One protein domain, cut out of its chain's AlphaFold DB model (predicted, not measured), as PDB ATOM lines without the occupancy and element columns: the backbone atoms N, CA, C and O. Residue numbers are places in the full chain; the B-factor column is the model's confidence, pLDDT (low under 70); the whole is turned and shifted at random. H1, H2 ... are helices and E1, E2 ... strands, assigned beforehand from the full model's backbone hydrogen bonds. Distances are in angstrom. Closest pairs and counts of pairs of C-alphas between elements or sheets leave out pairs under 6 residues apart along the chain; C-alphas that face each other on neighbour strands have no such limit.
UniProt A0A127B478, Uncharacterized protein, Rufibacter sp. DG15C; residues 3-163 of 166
ATOM      1  N   THR A   3     136.563 105.605  95.430       93.88
ATOM      2  CA  THR A   3     135.984 106.943  95.258       93.88
ATOM      3  C   THR A   3     135.979 107.366  93.798       93.88
ATOM      4  O   THR A   3     136.843 106.979  93.011       93.88
ATOM      5  N   SER A   4     134.974 108.148  93.416       95.31
ATOM      6  CA  SER A   4     134.882 108.773  92.099       95.31
ATOM      7  C   SER A   4     134.400 110.205  92.261       95.31
ATOM      8  O   SER A   4     133.548 110.483  93.103       95.31
ATOM      9  N   PHE A   5     134.951 111.104  91.456       95.75
ATOM     10  CA  PHE A   5     134.705 112.536  91.560       95.75
ATOM     11  C   PHE A   5     134.212 113.067  90.220       95.75
ATOM     12  O   PHE A   5     134.732 112.686  89.173       95.75
ATOM     13  N   ALA A   6     133.219 113.951  90.265       94.62
ATOM     14  CA  ALA A   6     132.782 114.733  89.121       94.62
ATOM     15  C   ALA A   6     133.064 116.213  89.387       94.62
ATOM     16  O   ALA A   6     132.712 116.745  90.445       94.62
ATOM     17  N   TYR A   7     133.705 116.853  88.415       93.88
ATOM     18  CA  TYR A   7     134.143 118.244  88.466       93.88
ATOM     19  C   TYR A   7     133.206 119.142  87.656       93.88
ATOM     20  O   TYR A   7     132.385 118.647  86.883       93.88
ATOM     21  N   ASP A   8     133.305 120.456  87.869       92.00
ATOM     22  CA  ASP A   8     132.500 121.480  87.187       92.00
ATOM     23  C   ASP A   8     130.986 121.189  87.220       92.00
ATOM     24  O   ASP A   8     130.237 121.504  86.292       92.00
ATOM     25  N   VAL A   9     130.512 120.589  88.318       93.75
ATOM     26  CA  VAL A   9     129.138 120.073  88.440       93.75
ATOM     27  C   VAL A   9     128.086 121.166  88.281       93.75
ATOM     28  O   VAL A   9     127.000 120.910  87.764       93.75
ATOM     29  N   LEU A  10     128.414 122.400  88.672       94.50
ATOM     30  CA  LEU A  10     127.542 123.554  88.481       94.50
ATOM     31  C   LEU A  10     127.404 123.912  86.998       94.50
ATOM     32  O   LEU A  10     126.297 124.196  86.544       94.50
ATOM     33  N   THR A  11     128.491 123.850  86.232       93.31
ATOM     34  CA  THR A  11     128.473 124.077  84.780       93.31
ATOM     35  C   THR A  11     127.712 122.964  84.066       93.31
ATOM     36  O   THR A  11     126.839 123.250  83.251       93.31
ATOM     37  N   LEU A  12     127.973 121.703  84.428       92.50
ATOM     38  CA  LEU A  12     127.310 120.527  83.847       92.50
ATOM     39  C   LEU A  12     125.793 120.501  84.089       92.50
ATOM     40  O   LEU A  12     125.059 119.859  83.344       92.50
ATOM     41  N   ARG A  13     125.316 121.180  85.137       91.44
ATOM     42  CA  ARG A  13     123.890 121.302  85.484       91.44
ATOM     43  C   ARG A  13     123.271 122.635  85.049       91.44
ATOM     44  O   ARG A  13     122.242 123.021  85.586       91.44
ATOM     45  N   ASP A  14     123.915 123.353  84.130       91.94
ATOM     46  CA  ASP A  14     123.480 124.655  83.600       91.94
ATOM     47  C   ASP A  14     123.272 125.757  84.665       91.94
ATOM     48  O   ASP A  14     122.620 126.778  84.446       91.94
ATOM     49  N   ASN A  15     123.915 125.627  85.830       93.75
ATOM     50  CA  ASN A  15     123.907 126.636  86.890       93.75
ATOM     51  C   ASN A  15     124.939 127.742  86.616       93.75
ATOM     52  O   ASN A  15     125.760 128.083  87.471       93.75
ATOM     53  N   LYS A  16     124.895 128.343  85.420       93.81
ATOM     54  CA  LYS A  16     125.905 129.284  84.890       93.81
ATOM     55  C   LYS A  16     126.266 130.425  85.846       93.81
ATOM     56  O   LYS A  16     127.439 130.766  85.998       93.81
ATOM     57  N   LYS A  17     125.273 131.019  86.523       93.31
ATOM     58  CA  LYS A  17     125.504 132.107  87.495       93.31
ATOM     59  C   LYS A  17     126.336 131.631  88.690       93.31
ATOM     60  O   LYS A  17     127.248 132.343  89.112       93.31
ATOM     61  N   TYR A  18     126.045 130.437  89.202       95.50
ATOM     62  CA  TYR A  18     126.789 129.830  90.303       95.50
ATOM     63  C   TYR A  18     128.152 129.308  89.852       95.50
ATOM     64  O   TYR A  18     129.121 129.519  90.567       95.50
ATOM     65  N   ALA A  19     128.270 128.751  88.644       95.25
ATOM     66  CA  ALA A  19     129.555 128.353  88.068       95.25
ATOM     67  C   ALA A  19     130.511 129.554  87.923       95.25
ATOM     68  O   ALA A  19     131.672 129.506  88.321       95.25
ATOM     69  N   LYS A  20     130.003 130.704  87.460       94.44
ATOM     70  CA  LYS A  20     130.784 131.951  87.419       94.44
ATOM     71  C   LYS A  20     131.215 132.407  88.817       94.44
ATOM     72  O   LYS A  20     132.311 132.942  88.984       94.44
ATOM     73  N   LYS A  21     130.350 132.237  89.820       94.50
ATOM     74  CA  LYS A  21     130.654 132.565  91.219       94.50
ATOM     75  C   LYS A  21     131.678 131.617  91.827       94.50
ATOM     76  O   LYS A  21     132.544 132.093  92.545       94.50
ATOM     77  N   GLU A  22     131.614 130.334  91.501       94.56
ATOM     78  CA  GLU A  22     132.585 129.322  91.909       94.56
ATOM     79  C   GLU A  22     134.002 129.742  91.506       94.56
ATOM     80  O   GLU A  22     134.861 129.909  92.372       94.56
ATOM     81  N   VAL A  23     134.197 130.070  90.224       93.25
ATOM     82  CA  VAL A  23     135.479 130.573  89.713       93.25
ATOM     83  C   VAL A  23     135.864 131.901  90.376       93.25
ATOM     84  O   VAL A  23     136.980 132.046  90.868       93.25
ATOM     85  N   LYS A  24     134.939 132.871  90.453       93.56
ATOM     86  CA  LYS A  24     135.216 134.198  91.039       93.56
ATOM     87  C   LYS A  24     135.608 134.132  92.521       93.56
ATOM     88  O   LYS A  24     136.349 134.989  92.991       93.56
ATOM     89  N   SER A  25     135.080 133.165  93.262       92.25
ATOM     90  CA  SER A  25     135.329 132.999  94.695       92.25
ATOM     91  C   SER A  25     136.472 132.032  95.010       92.25
ATOM     92  O   SER A  25     136.688 131.760  96.192       92.25
ATOM     93  N   ASN A  26     137.187 131.535  93.992       92.69
ATOM     94  CA  ASN A  26     138.203 130.487  94.113       92.69
ATOM     95  C   ASN A  26     137.695 129.288  94.935       92.69
ATOM     96  O   ASN A  26     138.336 128.830  95.877       92.69
ATOM     97  N   LEU A  27     136.480 128.842  94.622       94.12
ATOM     98  CA  LEU A  27     135.869 127.660  95.215       94.12
ATOM     99  C   LEU A  27     135.749 126.573  94.161       94.12
ATOM    100  O   LEU A  27     135.765 126.873  92.973       94.12
ATOM    101  N   ARG A  28     135.580 125.322  94.588       95.31
ATOM    102  CA  ARG A  28     135.169 124.217  93.717       95.31
ATOM    103  C   ARG A  28     134.136 123.347  94.407       95.31
ATOM    104  O   ARG A  28     134.377 122.849  95.501       95.31
ATOM    105  N   VAL A  29     132.989 123.169  93.768       95.94
ATOM    106  CA  VAL A  29     131.953 122.225  94.170       95.94
ATOM    107  C   VAL A  29     132.185 120.942  93.385       95.94
ATOM    108  O   VAL A  29     132.154 120.927  92.157       95.94
ATOM    109  N   VAL A  30     132.449 119.858  94.103       96.38
ATOM    110  CA  VAL A  30     132.779 118.561  93.514       96.38
ATOM    111  C   VAL A  30     131.750 117.552  93.993       96.38
ATOM    112  O   VAL A  30     131.485 117.449  95.192       96.38
ATOM    113  N   SER A  31     131.157 116.805  93.064       95.94
ATOM    114  CA  SER A  31     130.309 115.674  93.440       95.94
ATOM    115  C   SER A  31     131.180 114.449  93.666       95.94
ATOM    116  O   SER A  31     132.117 114.189  92.912       95.94
ATOM    117  N   VAL A  32     130.872 113.707  94.722       96.75
ATOM    118  CA  VAL A  32     131.634 112.546  95.159       96.75
ATOM    119  C   VAL A  32     130.714 111.340  95.214       96.75
ATOM    120  O   VAL A  32     129.632 111.399  95.796       96.75
ATOM    121  N   LYS A  33     131.189 110.231  94.657       97.19
ATOM    122  CA  LYS A  33     130.690 108.885  94.911       97.19
ATOM    123  C   LYS A  33     131.700 108.160  95.793       97.19
ATOM    124  O   LYS A  33     132.883 108.118  95.451       97.19
ATOM    125  N   VAL A  34     131.234 107.567  96.885       96.69
ATOM    126  CA  VAL A  34     132.053 106.738  97.775       96.69
ATOM    127  C   VAL A  34     131.433 105.355  97.880       96.69
ATOM    128  O   VAL A  34     130.232 105.235  98.100       96.69
ATOM    129  N   VAL A  35     132.261 104.325  97.720       96.62
ATOM    130  CA  VAL A  35     131.893 102.925  97.935       96.62
ATOM    131  C   VAL A  35     132.737 102.376  99.074       96.62
ATOM    132  O   VAL A  35     133.978 102.379  99.003       96.62
ATOM    133  N   ASN A  36     132.070 101.918 100.130       95.12
ATOM    134  CA  ASN A  36     132.749 101.285 101.243       95.12
ATOM    135  C   ASN A  36     132.962  99.794 100.950       95.12
ATOM    136  O   ASN A  36     132.016  99.020 100.896       95.12
ATOM    137  N   ASN A  37     134.223  99.397 100.790       93.38
ATOM    138  CA  ASN A  37     134.610  97.999 100.575       93.38
ATOM    139  C   ASN A  37     135.225  97.370 101.837       93.38
ATOM    140  O   ASN A  37     135.913  96.360 101.734       93.38
ATOM    141  N   THR A  38     135.101  98.018 102.997       91.75
ATOM    142  CA  THR A  38     135.544  97.462 104.278       91.75
ATOM    143  C   THR A  38     134.395  96.708 104.945       91.75
ATOM    144  O   THR A  38     133.245  96.786 104.514       91.75
ATOM    145  N   ASN A  39     134.714  95.995 106.025       93.12
ATOM    146  CA  ASN A  39     133.742  95.229 106.805       93.12
ATOM    147  C   ASN A  39     133.115  96.040 107.953       93.12
ATOM    148  O   ASN A  39     132.357  95.483 108.741       93.12
ATOM    149  N   ALA A  40     133.415  97.340 108.055       92.94
ATOM    150  CA  ALA A  40     132.921  98.214 109.115       92.94
ATOM    151  C   ALA A  40     132.315  99.508 108.539       92.94
ATOM    152  O   ALA A  40     132.762  99.977 107.488       92.94
ATOM    153  N   PRO A  41     131.307 100.110 109.195       94.94
ATOM    154  CA  PRO A  41     130.812 101.431 108.822       94.94
ATOM    155  C   PRO A  41     131.906 102.500 108.926       94.94
ATOM    156  O   PRO A  41     132.693 102.490 109.867       94.94
ATOM    157  N   ILE A  42     131.923 103.446 107.985       94.94
ATOM    158  CA  ILE A  42     132.905 104.542 107.944       94.94
ATOM    159  C   ILE A  42     132.172 105.880 107.926       94.94
ATOM    160  O   ILE A  42     131.373 106.133 107.022       94.94
ATOM    161  N   HIS A  43     132.470 106.769 108.874       96.00
ATOM    162  CA  HIS A  43     131.990 108.147 108.863       96.00
ATOM    163  C   HIS A  43     132.983 109.059 108.130       96.00
ATOM    164  O   HIS A  43     134.064 109.368 108.632       96.00
ATOM    165  N   LEU A  44     132.604 109.583 106.962       94.88
ATOM    166  CA  LEU A  44     133.549 110.228 106.038       94.88
ATOM    167  C   LEU A  44     134.204 111.507 106.574       94.88
ATOM    168  O   LEU A  44     135.336 111.798 106.213       94.88
ATOM    169  N   GLY A  45     133.532 112.265 107.440       93.25
ATOM    170  CA  GLY A  45     134.117 113.459 108.065       93.25
ATOM    171  C   GLY A  45     134.946 113.205 109.329       93.25
ATOM    172  O   GLY A  45     135.532 114.147 109.845       93.25
ATOM    173  N   LYS A  46     134.956 111.976 109.866       93.56
ATOM    174  CA  LYS A  46     135.637 111.635 111.134       93.56
ATOM    175  C   LYS A  46     136.744 110.606 110.933       93.56
ATOM    176  O   LYS A  46     137.814 110.734 111.518       93.56
ATOM    177  N   ASP A  47     136.480 109.619 110.087       95.00
ATOM    178  CA  ASP A  47     137.342 108.455 109.892       95.00
ATOM    179  C   ASP A  47     138.183 108.565 108.615       95.00
ATOM    180  O   ASP A  47     139.062 107.735 108.381       95.00
ATOM    181  N   CYS A  48     137.929 109.577 107.779       94.25
ATOM    182  CA  CYS A  48     138.641 109.803 106.525       94.25
ATOM    183  C   CYS A  48     139.205 111.223 106.428       94.25
ATOM    184  O   CYS A  48     138.615 112.182 106.922       94.25
ATOM    185  N   ARG A  49     140.312 111.352 105.698       94.62
ATOM    186  CA  ARG A  49     140.855 112.623 105.200       94.62
ATOM    187  C   ARG A  49     140.658 112.719 103.697       94.62
ATOM    188  O   ARG A  49     140.693 111.707 102.993       94.62
ATOM    189  N   LEU A  50     140.475 113.938 103.200       95.12
ATOM    190  CA  LEU A  50     140.452 114.211 101.768       95.12
ATOM    191  C   LEU A  50     141.854 114.616 101.319       95.12
ATOM    192  O   LEU A  50     142.433 115.564 101.841       95.12
ATOM    193  N   LEU A  51     142.392 113.908 100.334       94.75
ATOM    194  CA  LEU A  51     143.702 114.186  99.760       94.75
ATOM    195  C   LEU A  51     143.547 114.657  98.313       94.75
ATOM    196  O   LEU A  51     142.692 114.159  97.577       94.75
ATOM    197  N   MET A  52     144.413 115.578  97.899       94.12
ATOM    198  CA  MET A  52     144.633 115.958  96.507       94.12
ATOM    199  C   MET A  52     146.079 115.641  96.134       94.12
ATOM    200  O   MET A  52     147.011 116.321  96.567       94.12
ATOM    201  N   GLY A  53     146.271 114.573  95.358       91.44
ATOM    202  CA  GLY A  53     147.582 113.937  95.236       91.44
ATOM    203  C   GLY A  53     148.020 113.386  96.594       91.44
ATOM    204  O   GLY A  53     147.309 112.576  97.187       91.44
ATOM    205  N   GLU A  54     149.154 113.865  97.097       90.25
ATOM    206  CA  GLU A  54     149.710 113.474  98.402       90.25
ATOM    207  C   GLU A  54     149.445 114.503  99.512       90.25
ATOM    208  O   GLU A  54     149.786 114.270 100.669       90.25
ATOM    209  N   ARG A  55     148.821 115.645  99.191       92.88
ATOM    210  CA  ARG A  55     148.517 116.684 100.179       92.88
ATOM    211  C   ARG A  55     147.109 116.519 100.731       92.88
ATOM    212  O   ARG A  55     146.151 116.384  99.972       92.88
ATOM    213  N   GLU A  56     146.983 116.627 102.045       93.06
ATOM    214  CA  GLU A  56     145.690 116.735 102.708       93.06
ATOM    215  C   GLU A  56     145.054 118.105 102.475       93.06
ATOM    216  O   GLU A  56     145.691 119.150 102.622       93.06
ATOM    217  N   ILE A  57     143.782 118.088 102.083       93.81
ATOM    218  CA  ILE A  57     142.986 119.286 101.864       93.81
ATOM    219  C   ILE A  57     141.814 119.290 102.833       93.81
ATOM    220  O   ILE A  57     141.156 118.272 103.037       93.81
ATOM    221  N   ILE A  58     141.542 120.455 103.412       93.06
ATOM    222  CA  ILE A  58     140.417 120.639 104.325       93.06
ATOM    223  C   ILE A  58     139.237 121.152 103.501       93.06
ATOM    224  O   ILE A  58     139.310 122.258 102.954       93.06
ATOM    225  N   PRO A  59     138.147 120.379 103.384       94.81
ATOM    226  CA  PRO A  59     136.946 120.862 102.732       94.81
ATOM    227  C   PRO A  59     136.378 122.100 103.421       94.81
ATOM    228  O   PRO A  59     136.395 122.229 104.644       94.81
ATOM    229  N   LEU A  60     135.808 122.997 102.626       95.69
ATOM    230  CA  LEU A  60     135.068 124.138 103.129       95.69
ATOM    231  C   LEU A  60     133.706 123.694 103.660       95.69
ATOM    232  O   LEU A  60     132.975 122.966 102.987       95.69
ATOM    233  N   ASP A  61     133.327 124.238 104.814       95.50
ATOM    234  CA  ASP A  61     131.974 124.103 105.338       95.50
ATOM    235  C   ASP A  61     130.923 124.533 104.279       95.50
ATOM    236  O   ASP A  61     131.011 125.644 103.730       95.50
ATOM    237  N   PRO A  62     129.912 123.694 103.982       96.00
ATOM    238  CA  PRO A  62     128.932 123.982 102.939       96.00
ATOM    239  C   PRO A  62     128.122 125.258 103.186       96.00
ATOM    240  O   PRO A  62     127.736 125.947 102.238       96.00
ATOM    241  N   ALA A  63     127.878 125.614 104.450       95.69
ATOM    242  CA  ALA A  63     127.166 126.829 104.804       95.69
ATOM    243  C   ALA A  63     128.008 128.093 104.565       95.69
ATOM    244  O   ALA A  63     127.436 129.147 104.259       95.69
ATOM    245  N   ILE A  64     129.334 128.009 104.675       96.06
ATOM    246  CA  ILE A  64     130.259 129.075 104.272       96.06
ATOM    247  C   ILE A  64     130.378 129.124 102.743       96.06
ATOM    248  O   ILE A  64     130.291 130.208 102.156       96.06
ATOM    249  N   ALA A  65     130.515 127.968 102.088       96.44
ATOM    250  CA  ALA A  65     130.579 127.863 100.631       96.44
ATOM    251  C   ALA A  65     129.339 128.483  99.967       96.44
ATOM    252  O   ALA A  65     129.470 129.329  99.080       96.44
ATOM    253  N   SER A  66     128.136 128.167 100.463       96.38
ATOM    254  CA  SER A  66     126.884 128.713  99.930       96.38
ATOM    255  C   SER A  66     126.847 130.242 100.001       96.38
ATOM    256  O   SER A  66     126.435 130.899  99.049       96.38
ATOM    257  N   LYS A  67     127.317 130.836 101.109       95.62
ATOM    258  CA  LYS A  67     127.356 132.298 101.276       95.62
ATOM    259  C   LYS A  67     128.270 132.965 100.249       95.62
ATOM    260  O   LYS A  67     127.896 133.996  99.696       95.62
ATOM    261  N   LYS A  68     129.434 132.373  99.970       95.38
ATOM    262  CA  LYS A  68     130.371 132.866  98.946       95.38
ATOM    263  C   LYS A  68     129.799 132.730  97.527       95.38
ATOM    264  O   LYS A  68     129.997 133.618  96.700       95.38
ATOM    265  N   LEU A  69     129.035 131.667  97.270       95.81
ATOM    266  CA  LEU A  69     128.424 131.391  95.966       95.81
ATOM    267  C   LEU A  69     127.130 132.174  95.688       95.81
ATOM    268  O   LEU A  69     126.666 132.180  94.549       95.81
ATOM    269  N   ASN A  70     126.560 132.862  96.682       94.75
ATOM    270  CA  ASN A  70     125.293 133.578  96.535       94.75
ATOM    271  C   ASN A  70     125.266 134.531  95.323       94.75
ATOM    272  O   ASN A  70     126.185 135.329  95.060       94.75
ATOM    273  N   GLN A  71     124.135 134.502  94.619       93.25
ATOM    274  CA  GLN A  71     123.768 135.520  93.647       93.25
ATOM    275  C   GLN A  71     123.584 136.861  94.361       93.25
ATOM    276  O   GLN A  71     123.026 136.921  95.460       93.25
ATOM    277  N   GLY A  72     124.060 137.942  93.738       91.81
ATOM    278  CA  GLY A  72     123.868 139.290  94.263       91.81
ATOM    279  C   GLY A  72     122.401 139.681  94.141       91.81
ATOM    280  O   GLY A  72     121.911 139.816  93.030       91.81
ATOM    281  N   VAL A  73     121.714 139.837  95.270       91.56
ATOM    282  CA  VAL A  73     120.313 140.284  95.321       91.56
ATOM    283  C   VAL A  73     120.200 141.816  95.259       91.56
ATOM    284  O   VAL A  73     119.408 142.299  94.454       91.56
ATOM    285  N   PRO A  74     121.009 142.605  96.002       90.81
ATOM    286  CA  PRO A  74     120.837 144.061  96.040       90.81
ATOM    287  C   PRO A  74     121.029 144.760  94.692       90.81
ATOM    288  O   PRO A  74     120.433 145.802  94.460       90.81
ATOM    289  N   ILE A  75     121.815 144.182  93.775       90.88
ATOM    290  CA  ILE A  75     122.042 144.776  92.447       90.88
ATOM    291  C   ILE A  75     120.745 144.908  91.638       90.88
ATOM    292  O   ILE A  75     120.605 145.835  90.847       90.88
ATOM    293  N   TYR A  76     119.773 144.021  91.867       93.56
ATOM    294  CA  TYR A  76     118.483 144.085  91.188       93.56
ATOM    295  C   TYR A  76     117.618 145.255  91.675       93.56
ATOM    296  O   TYR A  76     116.698 145.650  90.967       93.56
ATOM    297  N   LEU A  77     117.937 145.865  92.822       93.69
ATOM    298  CA  LEU A  77     117.259 147.076  93.277       93.69
ATOM    299  C   LEU A  77     117.487 148.246  92.316       93.69
ATOM    300  O   LEU A  77     116.621 149.103  92.211       93.69
ATOM    301  N   LEU A  78     118.581 148.263  91.547       94.25
ATOM    302  CA  LEU A  78     118.808 149.305  90.543       94.25
ATOM    303  C   LEU A  78     117.733 149.321  89.450       94.25
ATOM    304  O   LEU A  78     117.467 150.380  88.888       94.25
ATOM    305  N   TYR A  79     117.056 148.192  89.198       93.81
ATOM    306  CA  TYR A  79     115.915 148.183  88.286       93.81
ATOM    307  C   TYR A  79     114.776 149.070  88.784       93.81
ATOM    308  O   TYR A  79     114.060 149.590  87.946       93.81
ATOM    309  N   SER A  80     114.643 149.325  90.094       95.12
ATOM    310  CA  SER A  80     113.597 150.205  90.650       95.12
ATOM    311  C   SER A  80     113.630 151.630  90.094       95.12
ATOM    312  O   SER A  80     112.599 152.294  90.074       95.12
ATOM    313  N   LEU A  81     114.788 152.069  89.593       95.94
ATOM    314  CA  LEU A  81     114.983 153.388  89.000       95.94
ATOM    315  C   LEU A  81     114.445 153.482  87.563       95.94
ATOM    316  O   LEU A  81     114.496 154.553  86.962       95.94
ATOM    317  N   LEU A  82     113.954 152.381  86.984       96.75
ATOM    318  CA  LEU A  82     113.445 152.360  85.618       96.75
ATOM    319  C   LEU A  82     112.007 152.893  85.551       96.75
ATOM    320  O   LEU A  82     111.078 152.317  86.124       96.75
ATOM    321  N   PHE A  83     111.827 153.951  84.763       96.69
ATOM    322  CA  PHE A  83     110.528 154.521  84.421       96.69
ATOM    323  C   PHE A  83     110.281 154.404  82.919       96.69
ATOM    324  O   PHE A  83     111.151 154.715  82.106       96.69
ATOM    325  N   LEU A  84     109.072 153.992  82.550       95.94
ATOM    326  CA  LEU A  84     108.573 154.095  81.189       95.94
ATOM    327  C   LEU A  84     107.904 155.458  81.030       95.94
ATOM    328  O   LEU A  84     106.895 155.727  81.680       95.94
ATOM    329  N   ASN A  85     108.458 156.307  80.171       95.38
ATOM    330  CA  ASN A  85     107.883 157.611  79.863       95.38
ATOM    331  C   ASN A  85     107.053 157.510  78.585       95.38
ATOM    332  O   ASN A  85     107.585 157.209  77.518       95.38
ATOM    333  N   ILE A  86     105.750 157.756  78.698       93.88
ATOM    334  CA  ILE A  86     104.829 157.802  77.565       93.88
ATOM    335  C   ILE A  86     104.518 159.266  77.291       93.88
ATOM    336  O   ILE A  86     103.833 159.920  78.080       93.88
ATOM    337  N   THR A  87     105.021 159.769  76.170       93.62
ATOM    338  CA  THR A  87     104.761 161.133  75.708       93.62
ATOM    339  C   THR A  87     103.607 161.118  74.718       93.62
ATOM    340  O   THR A  87     103.634 160.387  73.731       93.62
ATOM    341  N   LYS A  88     102.588 161.933  74.978       89.81
ATOM    342  CA  LYS A  88     101.471 162.180  74.067       89.81
ATOM    343  C   LYS A  88     101.560 163.612  73.569       89.81
ATOM    344  O   LYS A  88     101.695 164.540  74.368       89.81
ATOM    345  N   GLN A  89     101.461 163.776  72.259       86.19
ATOM    346  CA  GLN A  89     101.341 165.077  71.620       86.19
ATOM    347  C   GLN A  89      99.932 165.195  71.044       86.19
ATOM    348  O   GLN A  89      99.423 164.263  70.419       86.19
ATOM    349  N   SER A  90      99.270 166.315  71.302       78.31
ATOM    350  CA  SER A  90      97.931 166.602  70.789       78.31
ATOM    351  C   SER A  90      97.870 168.076  70.407       78.31
ATOM    352  O   SER A  90      98.327 168.927  71.171       78.31
ATOM    353  N   GLY A  91      97.356 168.385  69.221       75.06
ATOM    354  CA  GLY A  91      97.286 169.754  68.721       75.06
ATOM    355  C   GLY A  91      96.296 169.883  67.573       75.06
ATOM    356  O   GLY A  91      96.122 168.936  66.812       75.06
ATOM    357  N   ASP A  92      95.668 171.052  67.471       68.62
ATOM    358  CA  ASP A  92      94.593 171.348  66.512       68.62
ATOM    359  C   ASP A  92      95.045 172.416  65.489       68.62
ATOM    360  O   ASP A  92      94.393 173.426  65.249       68.62
ATOM    361  N   GLY A  93      96.268 172.267  64.964       63.78
ATOM    362  CA  GLY A  93      96.875 173.171  63.971       63.78
ATOM    363  C   GLY A  93      97.450 174.497  64.504       63.78
ATOM    364  O   GLY A  93      98.416 174.991  63.931       63.78
ATOM    365  N   TYR A  94      96.944 175.037  65.623       65.19
ATOM    366  CA  TYR A  94      97.361 176.353  66.160       65.19
ATOM    367  C   TYR A  94      98.125 176.310  67.497       65.19
ATOM    368  O   TYR A  94      98.814 177.265  67.848       65.19
ATOM    369  N   ALA A  95      98.052 175.202  68.240       64.00
ATOM    370  CA  ALA A  95      98.829 174.979  69.459       64.00
ATOM    371  C   ALA A  95      99.131 173.484  69.637       64.00
ATOM    372  O   ALA A  95      98.252 172.644  69.443       64.00
ATOM    373  N   SER A  96     100.367 173.150  70.023       75.50
ATOM    374  CA  SER A  96     100.766 171.787  70.399       75.50
ATOM    375  C   SER A  96     100.843 171.668  71.916       75.50
ATOM    376  O   SER A  96     101.579 172.415  72.559       75.50
ATOM    377  N   LYS A  97     100.114 170.709  72.493       79.00
ATOM    378  CA  LYS A  97     100.213 170.346  73.908       79.00
ATOM    379  C   LYS A  97     100.930 169.007  74.035       79.00
ATOM    380  O   LYS A  97     100.494 168.001  73.472       79.00
ATOM    381  N   THR A  98     102.011 169.001  74.806       88.06
ATOM    382  CA  THR A  98     102.764 167.791  75.146       88.06
ATOM    383  C   THR A  98     102.450 167.399  76.583       88.06
ATOM    384  O   THR A  98     102.520 168.230  77.487       88.06
ATOM    385  N   SER A  99     102.098 166.135  76.805       89.75
ATOM    386  CA  SER A  99     101.934 165.556  78.139       89.75
ATOM    387  C   SER A  99     102.772 164.290  78.251       89.75
ATOM    388  O   SER A  99     102.754 163.453  77.349       89.75
ATOM    389  N   THR A 100     103.487 164.146  79.364       93.44
ATOM    390  CA  THR A 100     104.307 162.967  79.654       93.44
ATOM    391  C   THR A 100     103.754 162.268  80.884       93.44
ATOM    392  O   THR A 100     103.542 162.895  81.919       93.44
ATOM    393  N   THR A 101     103.521 160.963  80.779       94.69
ATOM    394  CA  THR A 101     103.186 160.095  81.913       94.69
ATOM    395  C   THR A 101     104.353 159.155  82.179       94.69
ATOM    396  O   THR A 101     104.770 158.423  81.283       94.69
ATOM    397  N   SER A 102     104.865 159.158  83.407       95.25
ATOM    398  CA  SER A 102     105.962 158.287  83.839       95.25
ATOM    399  C   SER A 102     105.416 157.122  84.662       95.25
ATOM    400  O   SER A 102     104.787 157.330  85.696       95.25
ATOM    401  N   ILE A 103     105.664 155.891  84.217       95.62
ATOM    402  CA  ILE A 103     105.205 154.662  84.876       95.62
ATOM    403  C   ILE A 103     106.418 153.953  85.498       95.62
ATOM    404  O   ILE A 103     107.341 153.603  84.757       95.62
ATOM    405  N   PRO A 104     106.445 153.694  86.820       94.44
ATOM    406  CA  PRO A 104     107.577 153.061  87.503       94.44
ATOM    407  C   PRO A 104     107.618 151.540  87.267       94.44
ATOM    408  O   PRO A 104     107.417 150.735  88.178       94.44
ATOM    409  N   ILE A 105     107.887 151.120  86.028       96.19
ATOM    410  CA  ILE A 105     107.964 149.699  85.638       96.19
ATOM    411  C   ILE A 105     109.145 148.962  86.285       96.19
ATOM    412  O   ILE A 105     109.190 147.735  86.313       96.19
ATOM    413  N   GLY A 106     110.105 149.709  86.816       96.38
ATOM    414  CA  GLY A 106     111.298 149.191  87.449       96.38
ATOM    415  C   GLY A 106     111.066 148.419  88.741       96.38
ATOM    416  O   GLY A 106     111.744 147.425  89.004       96.38
ATOM    417  N   LEU A 107     110.090 148.850  89.543       96.06
ATOM    418  CA  LEU A 107     109.765 148.234  90.831       96.06
ATOM    419  C   LEU A 107     109.367 146.753  90.705       96.06
ATOM    420  O   LEU A 107     109.999 145.925  91.370       96.06
ATOM    421  N   PRO A 108     108.393 146.367  89.853       95.75
ATOM    422  CA  PRO A 108     108.041 144.958  89.695       95.75
ATOM    423  C   PRO A 108     109.197 144.120  89.124       95.75
ATOM    424  O   PRO A 108     109.381 142.975  89.540       95.75
ATOM    425  N   ILE A 109     110.027 144.686  88.240       95.25
ATOM    426  CA  ILE A 109     111.212 144.003  87.689       95.25
ATOM    427  C   ILE A 109     112.248 143.732  88.788       95.25
ATOM    428  O   ILE A 109     112.782 142.621  88.879       95.25
ATOM    429  N   ALA A 110     112.527 144.730  89.631       95.94
ATOM    430  CA  ALA A 110     113.429 144.595  90.767       95.94
ATOM    431  C   ALA A 110     112.936 143.503  91.722       95.94
ATOM    432  O   ALA A 110     113.675 142.560  92.016       95.94
ATOM    433  N   ALA A 111     111.665 143.579  92.132       95.31
ATOM    434  CA  ALA A 111     111.052 142.611  93.035       95.31
ATOM    435  C   ALA A 111     111.127 141.180  92.478       95.31
ATOM    436  O   ALA A 111     111.595 140.275  93.171       95.31
ATOM    437  N   GLY A 112     110.750 140.983  91.209       95.25
ATOM    438  CA  GLY A 112     110.797 139.678  90.547       95.25
ATOM    439  C   GLY A 112     112.197 139.061  90.557       95.25
ATOM    440  O   GLY A 112     112.385 137.930  91.010       95.25
ATOM    441  N   ASN A 113     113.211 139.820  90.135       95.44
ATOM    442  CA  ASN A 113     114.585 139.322  90.115       95.44
ATOM    443  C   ASN A 113     115.144 139.043  91.519       95.44
ATOM    444  O   ASN A 113     115.841 138.043  91.717       95.44
ATOM    445  N   MET A 114     114.843 139.905  92.496       96.19
ATOM    446  CA  MET A 114     115.284 139.722  93.881       96.19
ATOM    447  C   MET A 114     114.691 138.455  94.498       96.19
ATOM    448  O   MET A 114     115.422 137.705  95.149       96.19
ATOM    449  N   MET A 115     113.403 138.185  94.260       96.06
ATOM    450  CA  MET A 115     112.745 136.960  94.721       96.06
ATOM    451  C   MET A 115     113.393 135.716  94.114       96.06
ATOM    452  O   MET A 115     113.778 134.809  94.852       96.06
ATOM    453  N   VAL A 116     113.585 135.686  92.791       95.06
ATOM    454  CA  VAL A 116     114.208 134.542  92.104       95.06
ATOM    455  C   VAL A 116     115.626 134.293  92.623       95.06
ATOM    456  O   VAL A 116     115.960 133.167  92.994       95.06
ATOM    457  N   ALA A 117     116.461 135.332  92.713       95.25
ATOM    458  CA  ALA A 117     117.830 135.199  93.212       95.25
ATOM    459  C   ALA A 117     117.880 134.795  94.697       95.25
ATOM    460  O   ALA A 117     118.706 133.967  95.087       95.25
ATOM    461  N   GLY A 118     116.989 135.347  95.525       96.38
ATOM    462  CA  GLY A 118     116.872 135.005  96.941       96.38
ATOM    463  C   GLY A 118     116.470 133.547  97.164       96.38
ATOM    464  O   GLY A 118     117.109 132.847  97.950       96.38
ATOM    465  N   THR A 119     115.461 133.064  96.437       96.62
ATOM    466  CA  THR A 119     115.019 131.663  96.486       96.62
ATOM    467  C   THR A 119     116.105 130.719  95.981       96.62
ATOM    468  O   THR A 119     116.427 129.748  96.664       96.62
ATOM    469  N   ALA A 120     116.747 131.035  94.854       95.88
ATOM    470  CA  ALA A 120     117.838 130.222  94.323       95.88
ATOM    471  C   ALA A 120     119.005 130.101  95.324       95.88
ATOM    472  O   ALA A 120     119.547 129.015  95.513       95.88
ATOM    473  N   ASN A 121     119.352 131.180  96.036       97.00
ATOM    474  CA  ASN A 121     120.378 131.147  97.085       97.00
ATOM    475  C   ASN A 121     119.993 130.233  98.260       97.00
ATOM    476  O   ASN A 121     120.848 129.523  98.792       97.00
ATOM    477  N   LYS A 122     118.714 130.226  98.662       97.44
ATOM    478  CA  LYS A 122     118.211 129.315  99.705       97.44
ATOM    479  C   LYS A 122     118.300 127.854  99.261       97.44
ATOM    480  O   LYS A 122     118.798 127.036 100.030       97.44
ATOM    481  N   ILE A 123     117.879 127.550  98.032       96.62
ATOM    482  CA  ILE A 123     117.956 126.198  97.456       96.62
ATOM    483  C   ILE A 123     119.412 125.740  97.377       96.62
ATOM    484  O   ILE A 123     119.744 124.682  97.891       96.62
ATOM    485  N   MET A 124     120.305 126.569  96.829       96.38
ATOM    486  CA  MET A 124     121.729 126.241  96.724       96.38
ATOM    487  C   MET A 124     122.352 125.940  98.091       96.38
ATOM    488  O   MET A 124     123.126 124.997  98.237       96.38
ATOM    489  N   ARG A 125     121.999 126.718  99.121       97.50
ATOM    490  CA  ARG A 125     122.422 126.430 100.492       97.50
ATOM    491  C   ARG A 125     121.916 125.067 100.956       97.50
ATOM    492  O   ARG A 125     122.727 124.297 101.454       97.50
ATOM    493  N   ALA A 126     120.623 124.795 100.793       97.75
ATOM    494  CA  ALA A 126     120.012 123.535 101.201       97.75
ATOM    495  C   ALA A 126     120.669 122.333 100.508       97.75
ATOM    496  O   ALA A 126     121.010 121.368 101.185       97.75
ATOM    497  N   GLU A 127     120.932 122.432  99.204       96.38
ATOM    498  CA  GLU A 127     121.618 121.405  98.414       96.38
ATOM    499  C   GLU A 127     123.027 121.123  98.936       96.38
ATOM    500  O   GLU A 127     123.360 119.980  99.243       96.38
ATOM    501  N   LEU A 128     123.849 122.163  99.107       96.81
ATOM    502  CA  LEU A 128     125.215 121.994  99.600       96.81
ATOM    503  C   LEU A 128     125.254 121.425 101.024       96.81
ATOM    504  O   LEU A 128     126.088 120.571 101.320       96.81
ATOM    505  N   THR A 129     124.370 121.883 101.916       97.00
ATOM    506  CA  THR A 129     124.338 121.403 103.305       97.00
ATOM    507  C   THR A 129     123.737 120.007 103.430       97.00
ATOM    508  O   THR A 129     124.268 119.184 104.170       97.00
ATOM    509  N   GLY A 130     122.648 119.731 102.708       96.75
ATOM    510  CA  GLY A 130     121.907 118.471 102.782       96.75
ATOM    511  C   GLY A 130     122.631 117.320 102.089       96.75
ATOM    512  O   GLY A 130     122.556 116.180 102.540       96.75
ATOM    513  N   HIS A 131     123.405 117.621 101.045       97.06
ATOM    514  CA  HIS A 131     124.204 116.633 100.326       97.06
ATOM    515  C   HIS A 131     125.685 116.636 100.723       97.06
ATOM    516  O   HIS A 131     126.486 116.017 100.026       97.06
ATOM    517  N   ASN A 132     126.071 117.272 101.835       97.06
ATOM    518  CA  ASN A 132     127.456 117.253 102.307       97.06
ATOM    519  C   ASN A 132     127.933 115.817 102.560       97.06
ATOM    520  O   ASN A 132     127.445 115.136 103.465       97.06
ATOM    521  N   ILE A 133     128.918 115.369 101.782       96.75
ATOM    522  CA  ILE A 133     129.435 114.001 101.861       96.75
ATOM    523  C   ILE A 133     130.095 113.709 103.216       96.75
ATOM    524  O   ILE A 133     130.053 112.580 103.691       96.75
ATOM    525  N   LEU A 134     130.650 114.728 103.877       96.44
ATOM    526  CA  LEU A 134     131.401 114.575 105.128       96.44
ATOM    527  C   LEU A 134     130.512 114.250 106.333       96.44
ATOM    528  O   LEU A 134     131.002 113.744 107.338       96.44
ATOM    529  N   ASN A 135     129.207 114.500 106.223       95.88
ATOM    530  CA  ASN A 135     128.230 114.174 107.262       95.88
ATOM    531  C   ASN A 135     127.628 112.772 107.078       95.88
ATOM    532  O   ASN A 135     126.681 112.422 107.779       95.88
ATOM    533  N   LYS A 136     128.119 111.991 106.107       95.94
ATOM    534  CA  LYS A 136     127.589 110.662 105.801       95.94
ATOM    535  C   LYS A 136     128.423 109.565 106.451       95.94
ATOM    536  O   LYS A 136     129.656 109.589 106.409       95.94
ATOM    537  N   THR A 137     127.711 108.576 106.977       96.38
ATOM    538  CA  THR A 137     128.248 107.263 107.335       96.38
ATOM    539  C   THR A 137     127.914 106.290 106.216       96.38
ATOM    540  O   THR A 137     126.800 106.321 105.701       96.38
ATOM    541  N   VAL A 138     128.877 105.455 105.837       95.69
ATOM    542  CA  VAL A 138     128.751 104.480 104.750       95.69
ATOM    543  C   VAL A 138     128.925 103.085 105.328       95.69
ATOM    544  O   VAL A 138     129.999 102.764 105.843       95.69
ATOM    545  N   GLY A 139     127.884 102.260 105.271       96.06
ATOM    546  CA  GLY A 139     127.925 100.873 105.727       96.06
ATOM    547  C   GLY A 139     128.779  99.967 104.824       96.06
ATOM    548  O   GLY A 139     129.111 100.356 103.703       96.06
ATOM    549  N   PRO A 140     129.152  98.759 105.281       96.38
ATOM    550  CA  PRO A 140     129.877  97.780 104.466       96.38
ATOM    551  C   PRO A 140     129.158  97.471 103.145       96.38
ATOM    552  O   PRO A 140     127.969  97.160 103.139       96.38
ATOM    553  N   GLY A 141     129.865  97.570 102.017       95.19
ATOM    554  CA  GLY A 141     129.319  97.358 100.670       95.19
ATOM    555  C   GLY A 141     128.431  98.491 100.137       95.19
ATOM    556  O   GLY A 141     128.025  98.456  98.974       95.19
ATOM    557  N   GLU A 142     128.125  99.509 100.945       96.62
ATOM    558  CA  GLU A 142     127.228 100.596 100.560       96.62
ATOM    559  C   GLU A 142     127.912 101.590  99.608       96.62
ATOM    560  O   GLU A 142     129.114 101.867  99.679       96.62
ATOM    561  N   THR A 143     127.107 102.165  98.712       96.69
ATOM    562  CA  THR A 143     127.487 103.295  97.865       96.69
ATOM    563  C   THR A 143     126.708 104.536  98.270       96.69
ATOM    564  O   THR A 143     125.481 104.544  98.198       96.69
ATOM    565  N   VAL A 144     127.413 105.624  98.575       97.19
ATOM    566  CA  VAL A 144     126.802 106.931  98.836       97.19
ATOM    567  C   VAL A 144     127.284 107.983  97.847       97.19
ATOM    568  O   VAL A 144     128.402 107.936  97.330       97.19
ATOM    569  N   TYR A 145     126.431 108.977  97.627       97.19
ATOM    570  CA  TYR A 145     126.730 110.158  96.826       97.19
ATOM    571  C   TYR A 145     126.622 111.412  97.677       97.19
ATOM    572  O   TYR A 145     125.804 111.483  98.599       97.19
ATOM    573  N   GLY A 146     127.409 112.423  97.348       96.88
ATOM    574  CA  GLY A 146     127.329 113.716  98.002       96.88
ATOM    575  C   GLY A 146     128.151 114.774  97.292       96.88
ATOM    576  O   GLY A 146     128.581 114.609  96.149       96.88
ATOM    577  N   ILE A 147     128.340 115.877  97.995       97.00
ATOM    578  CA  ILE A 147     129.017 117.073  97.532       97.00
ATOM    579  C   ILE A 147     130.098 117.425  98.545       97.00
ATOM    580  O   ILE A 147     129.884 117.337  99.755       97.00
ATOM    581  N   VAL A 148     131.244 117.856  98.036       96.75
ATOM    582  CA  VAL A 148     132.300 118.491  98.815       96.75
ATOM    583  C   VAL A 148     132.619 119.855  98.209       96.75
ATOM    584  O   VAL A 148     132.660 120.014  96.989       96.75
ATOM    585  N   CYS A 149     132.807 120.856  99.066       96.56
ATOM    586  CA  CYS A 149     133.216 122.197  98.659       96.56
ATOM    587  C   CYS A 149     134.694 122.383  98.996       96.56
ATOM    588  O   CYS A 149     135.101 122.102 100.116       96.56
ATOM    589  N   LEU A 150     135.494 122.871  98.055       95.75
ATOM    590  CA  LEU A 150     136.934 123.085  98.209       95.75
ATOM    591  C   LEU A 150     137.255 124.576  98.061       95.75
ATOM    592  O   LEU A 150     136.569 125.286  97.325       95.75
ATOM    593  N   THR A 151     138.291 125.056  98.752       91.19
ATOM    594  CA  THR A 151     138.761 126.459  98.698       91.19
ATOM    595  C   THR A 151     139.864 126.702  97.677       91.19
ATOM    596  O   THR A 151     140.563 127.714  97.729       91.19
ATOM    597  N   GLU A 152     140.081 125.739  96.797       86.38
ATOM    598  CA  GLU A 152     141.186 125.740  95.861       86.38
ATOM    599  C   GLU A 152     140.804 125.000  94.583       86.38
ATOM    600  O   GLU A 152     139.865 124.198  94.553       86.38
ATOM    601  N   SER A 153     141.523 125.310  93.506       85.06
ATOM    602  CA  SER A 153     141.351 124.620  92.235       85.06
ATOM    603  C   SER A 153     141.861 123.188  92.336       85.06
ATOM    604  O   SER A 153     142.906 122.932  92.931       85.06
ATOM    605  N   VAL A 154     141.135 122.256  91.721       83.88
ATOM    606  CA  VAL A 154     141.540 120.852  91.698       83.88
ATOM    607  C   VAL A 154     142.645 120.676  90.661       83.88
ATOM    608  O   VAL A 154     142.379 120.676  89.463       83.88
ATOM    609  N   THR A 155     143.886 120.548  91.122       84.06
ATOM    610  CA  THR A 155     145.075 120.375  90.267       84.06
ATOM    611  C   THR A 155     145.622 118.949  90.278       84.06
ATOM    612  O   THR A 155     146.518 118.624  89.505       84.06
ATOM    613  N   GLY A 156     145.079 118.082  91.134       87.50
ATOM    614  CA  GLY A 156     145.496 116.692  91.271       87.50
ATOM    615  C   GLY A 156     144.321 115.750  91.508       87.50
ATOM    616  O   GLY A 156     143.176 116.168  91.682       87.50
ATOM    617  N   LYS A 157     144.613 114.448  91.533       91.31
ATOM    618  CA  LYS A 157     143.607 113.416  91.796       91.31
ATOM    619  C   LYS A 157     143.107 113.524  93.235       91.31
ATOM    620  O   LYS A 157     143.905 113.451  94.168       91.31
ATOM    621  N   LEU A 158     141.793 113.648  93.401       94.56
ATOM    622  CA  LEU A 158     141.162 113.568  94.714       94.56
ATOM    623  C   LEU A 158     141.036 112.104  95.154       94.56
ATOM    624  O   LEU A 158     140.730 111.230  94.338       94.56
ATOM    625  N   LYS A 159     141.260 111.840  96.440       94.25
ATOM    626  CA  LYS A 159     140.991 110.548  97.088       94.25
ATOM    627  C   LYS A 159     140.559 110.776  98.532       94.25
ATOM    628  O   LYS A 159     141.105 111.648  99.201       94.25
ATOM    629  N   PHE A 160     139.604 109.987  99.016       94.12
ATOM    630  CA  PHE A 160     139.434 109.828 100.459       94.12
ATOM    631  C   PHE A 160     140.364 108.719 100.941       94.12
ATOM    632  O   PHE A 160     140.446 107.665 100.308       94.12
ATOM    633  N   ASP A 161     141.046 108.971 102.048       93.00
ATOM    634  CA  ASP A 161     141.956 108.034 102.695       93.00
ATOM    635  C   ASP A 161     141.508 107.796 104.138       93.00
ATOM    636  O   ASP A 161     141.093 108.736 104.815       93.00
ATOM    637  N   ILE A 162     141.545 106.543 104.590       92.00
ATOM    638  CA  ILE A 162     141.028 106.149 105.907       92.00
ATOM    639  C   ILE A 162     142.121 106.401 106.948       92.00
ATOM    640  O   ILE A 162     143.227 105.886 106.823       92.00
ATOM    641  N   ILE A 163     141.809 107.180 107.984       87.88
ATOM    642  CA  ILE A 163     142.741 107.520 109.072       87.88
ATOM    643  C   ILE A 163     142.657 106.482 110.197       87.88
ATOM    644  O   ILE A 163     143.661 106.160 110.829       87.88
TER     645      ILE A 163
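Overview. This is residues 3 to 163 of the 166 residues of an uncharacterized protein of Rufibacter sp. DG15C (UniProt A0A127B478). The model is a rod with a head at one end and a long, thin arm at the other: the head holds two small sheets set close together, E1-E2-E7 and E4-E3-E8, with the short helices H1, H2 and H3 by the first of them. The long helix H5 runs from the arm back to the head, H4 packs along the part of H5 nearest the arm, residues 106 to 114, and the hairpin E5-E6 makes the arm itself, whose tip, residues 91 to 96, sticks out. The printed part has 161 residues with five named helices and eight named strands, in the order E1 H1 H2 E2 E3 E4 H3 H4 E5 E6 H5 E7 E8; the three sheets, E1-E2-E7, E4-E3-E8 and E5-E6, are antiparallel and the class is mixed, helices and strands. The whole is extended, with a radius of gyration of the C-alphas of 25.1 A and spans of 97 by 27 by 22 A.

Along the chain. E1, residues 3 to 6, begins at C-alpha 3 (135.984, 106.943, 95.258). H1 is residues 9 to 12, H2 residues 16 to 24 with a length of 12.2 A, and E2 residues 28 to 35 with a length of 22.0 A. E3 is residues 48 to 52, 13.2 A long, E4 residues 55 to 57, H3 residues 62 to 69 and H4 residues 74 to 81, 13.1 A long. E5, residues 84 to 91, spans 23.0 A and E6, residues 96 to 103, 22.9 A. H5, residues 106 to 130, spans 35.9 A from C-alpha 106 (111.298, 149.191, 87.449) to C-alpha 130. E7 is residues 143 to 150, 21.9 A long, and E8, residues 158 to 162, ends at C-alpha 162 (141.028, 106.149, 105.907).

Arrangement. In the strongly twisted sheet E1-E2-E7, E2 is the inner strand: N 4 and O 33 are 2.9 A apart toward E1, and N 32 and O 146 are 2.8 A apart toward E7, within hydrogen-bond range. H1 only grazes this sheet, and touches H2 only at the corner, with the closest C-alphas, of Leu 10 and Ala 19, 5.2 A apart. H2, H3 and H5 are on one face of the sheet, two layers, one of strands and one of helices. H3 and H5 touch, at a shallow tilt of 32 degrees, opposite ways, with the C-alphas of Ser 66 and Arg 125 closest at 5.0 A; H5 touches H3 with its residues 121 to 129 alone. H2 and H3 touch, about perpendicular at 83 degrees, with the C-alphas of Lys 21 and Leu 69 closest at 5.4 A. E2 and E8 are near each other, and the closest C-alphas of E1 and E8, Thr 3 and Lys 159, are 6.4 A apart. In the second sheet N 51 and O 159 of E3 and E8 are 2.8 A apart, and N 52 and O 55 of the hairpin E3 and E4 are 2.8 A apart. Farther out, H4 touches residues 106 to 114 of H5 alone, at a shallow tilt of 12 degrees, opposite ways, with the C-alphas of Ser 80 and Gly 106 closest at 4.1 A. In the hairpin E5 and E6, N 88 and O 99 are 2.8 A apart. Every O i to N i+4 pair is within hydrogen-bond range in H2 and H5, 3 of 4 in H3 and 0 of 4 in H4, where 5 of 5 O i to N i+3 pairs are; H1 is too short for an O i to N i+4 pair.

Size, cuts and confidence. The C-alphas farthest apart are those of Asn 39 and Tyr 94, 97.8 A. The printed part has no cut. The links E2 to E3 and H5 to E7 are long, 12 residues each, and residues 42 to 43 in the one pair with residues 137 to 138 in the other, antiparallel. The mean pLDDT of the printed part is 93.2, and residues 92 to 95 are under 70.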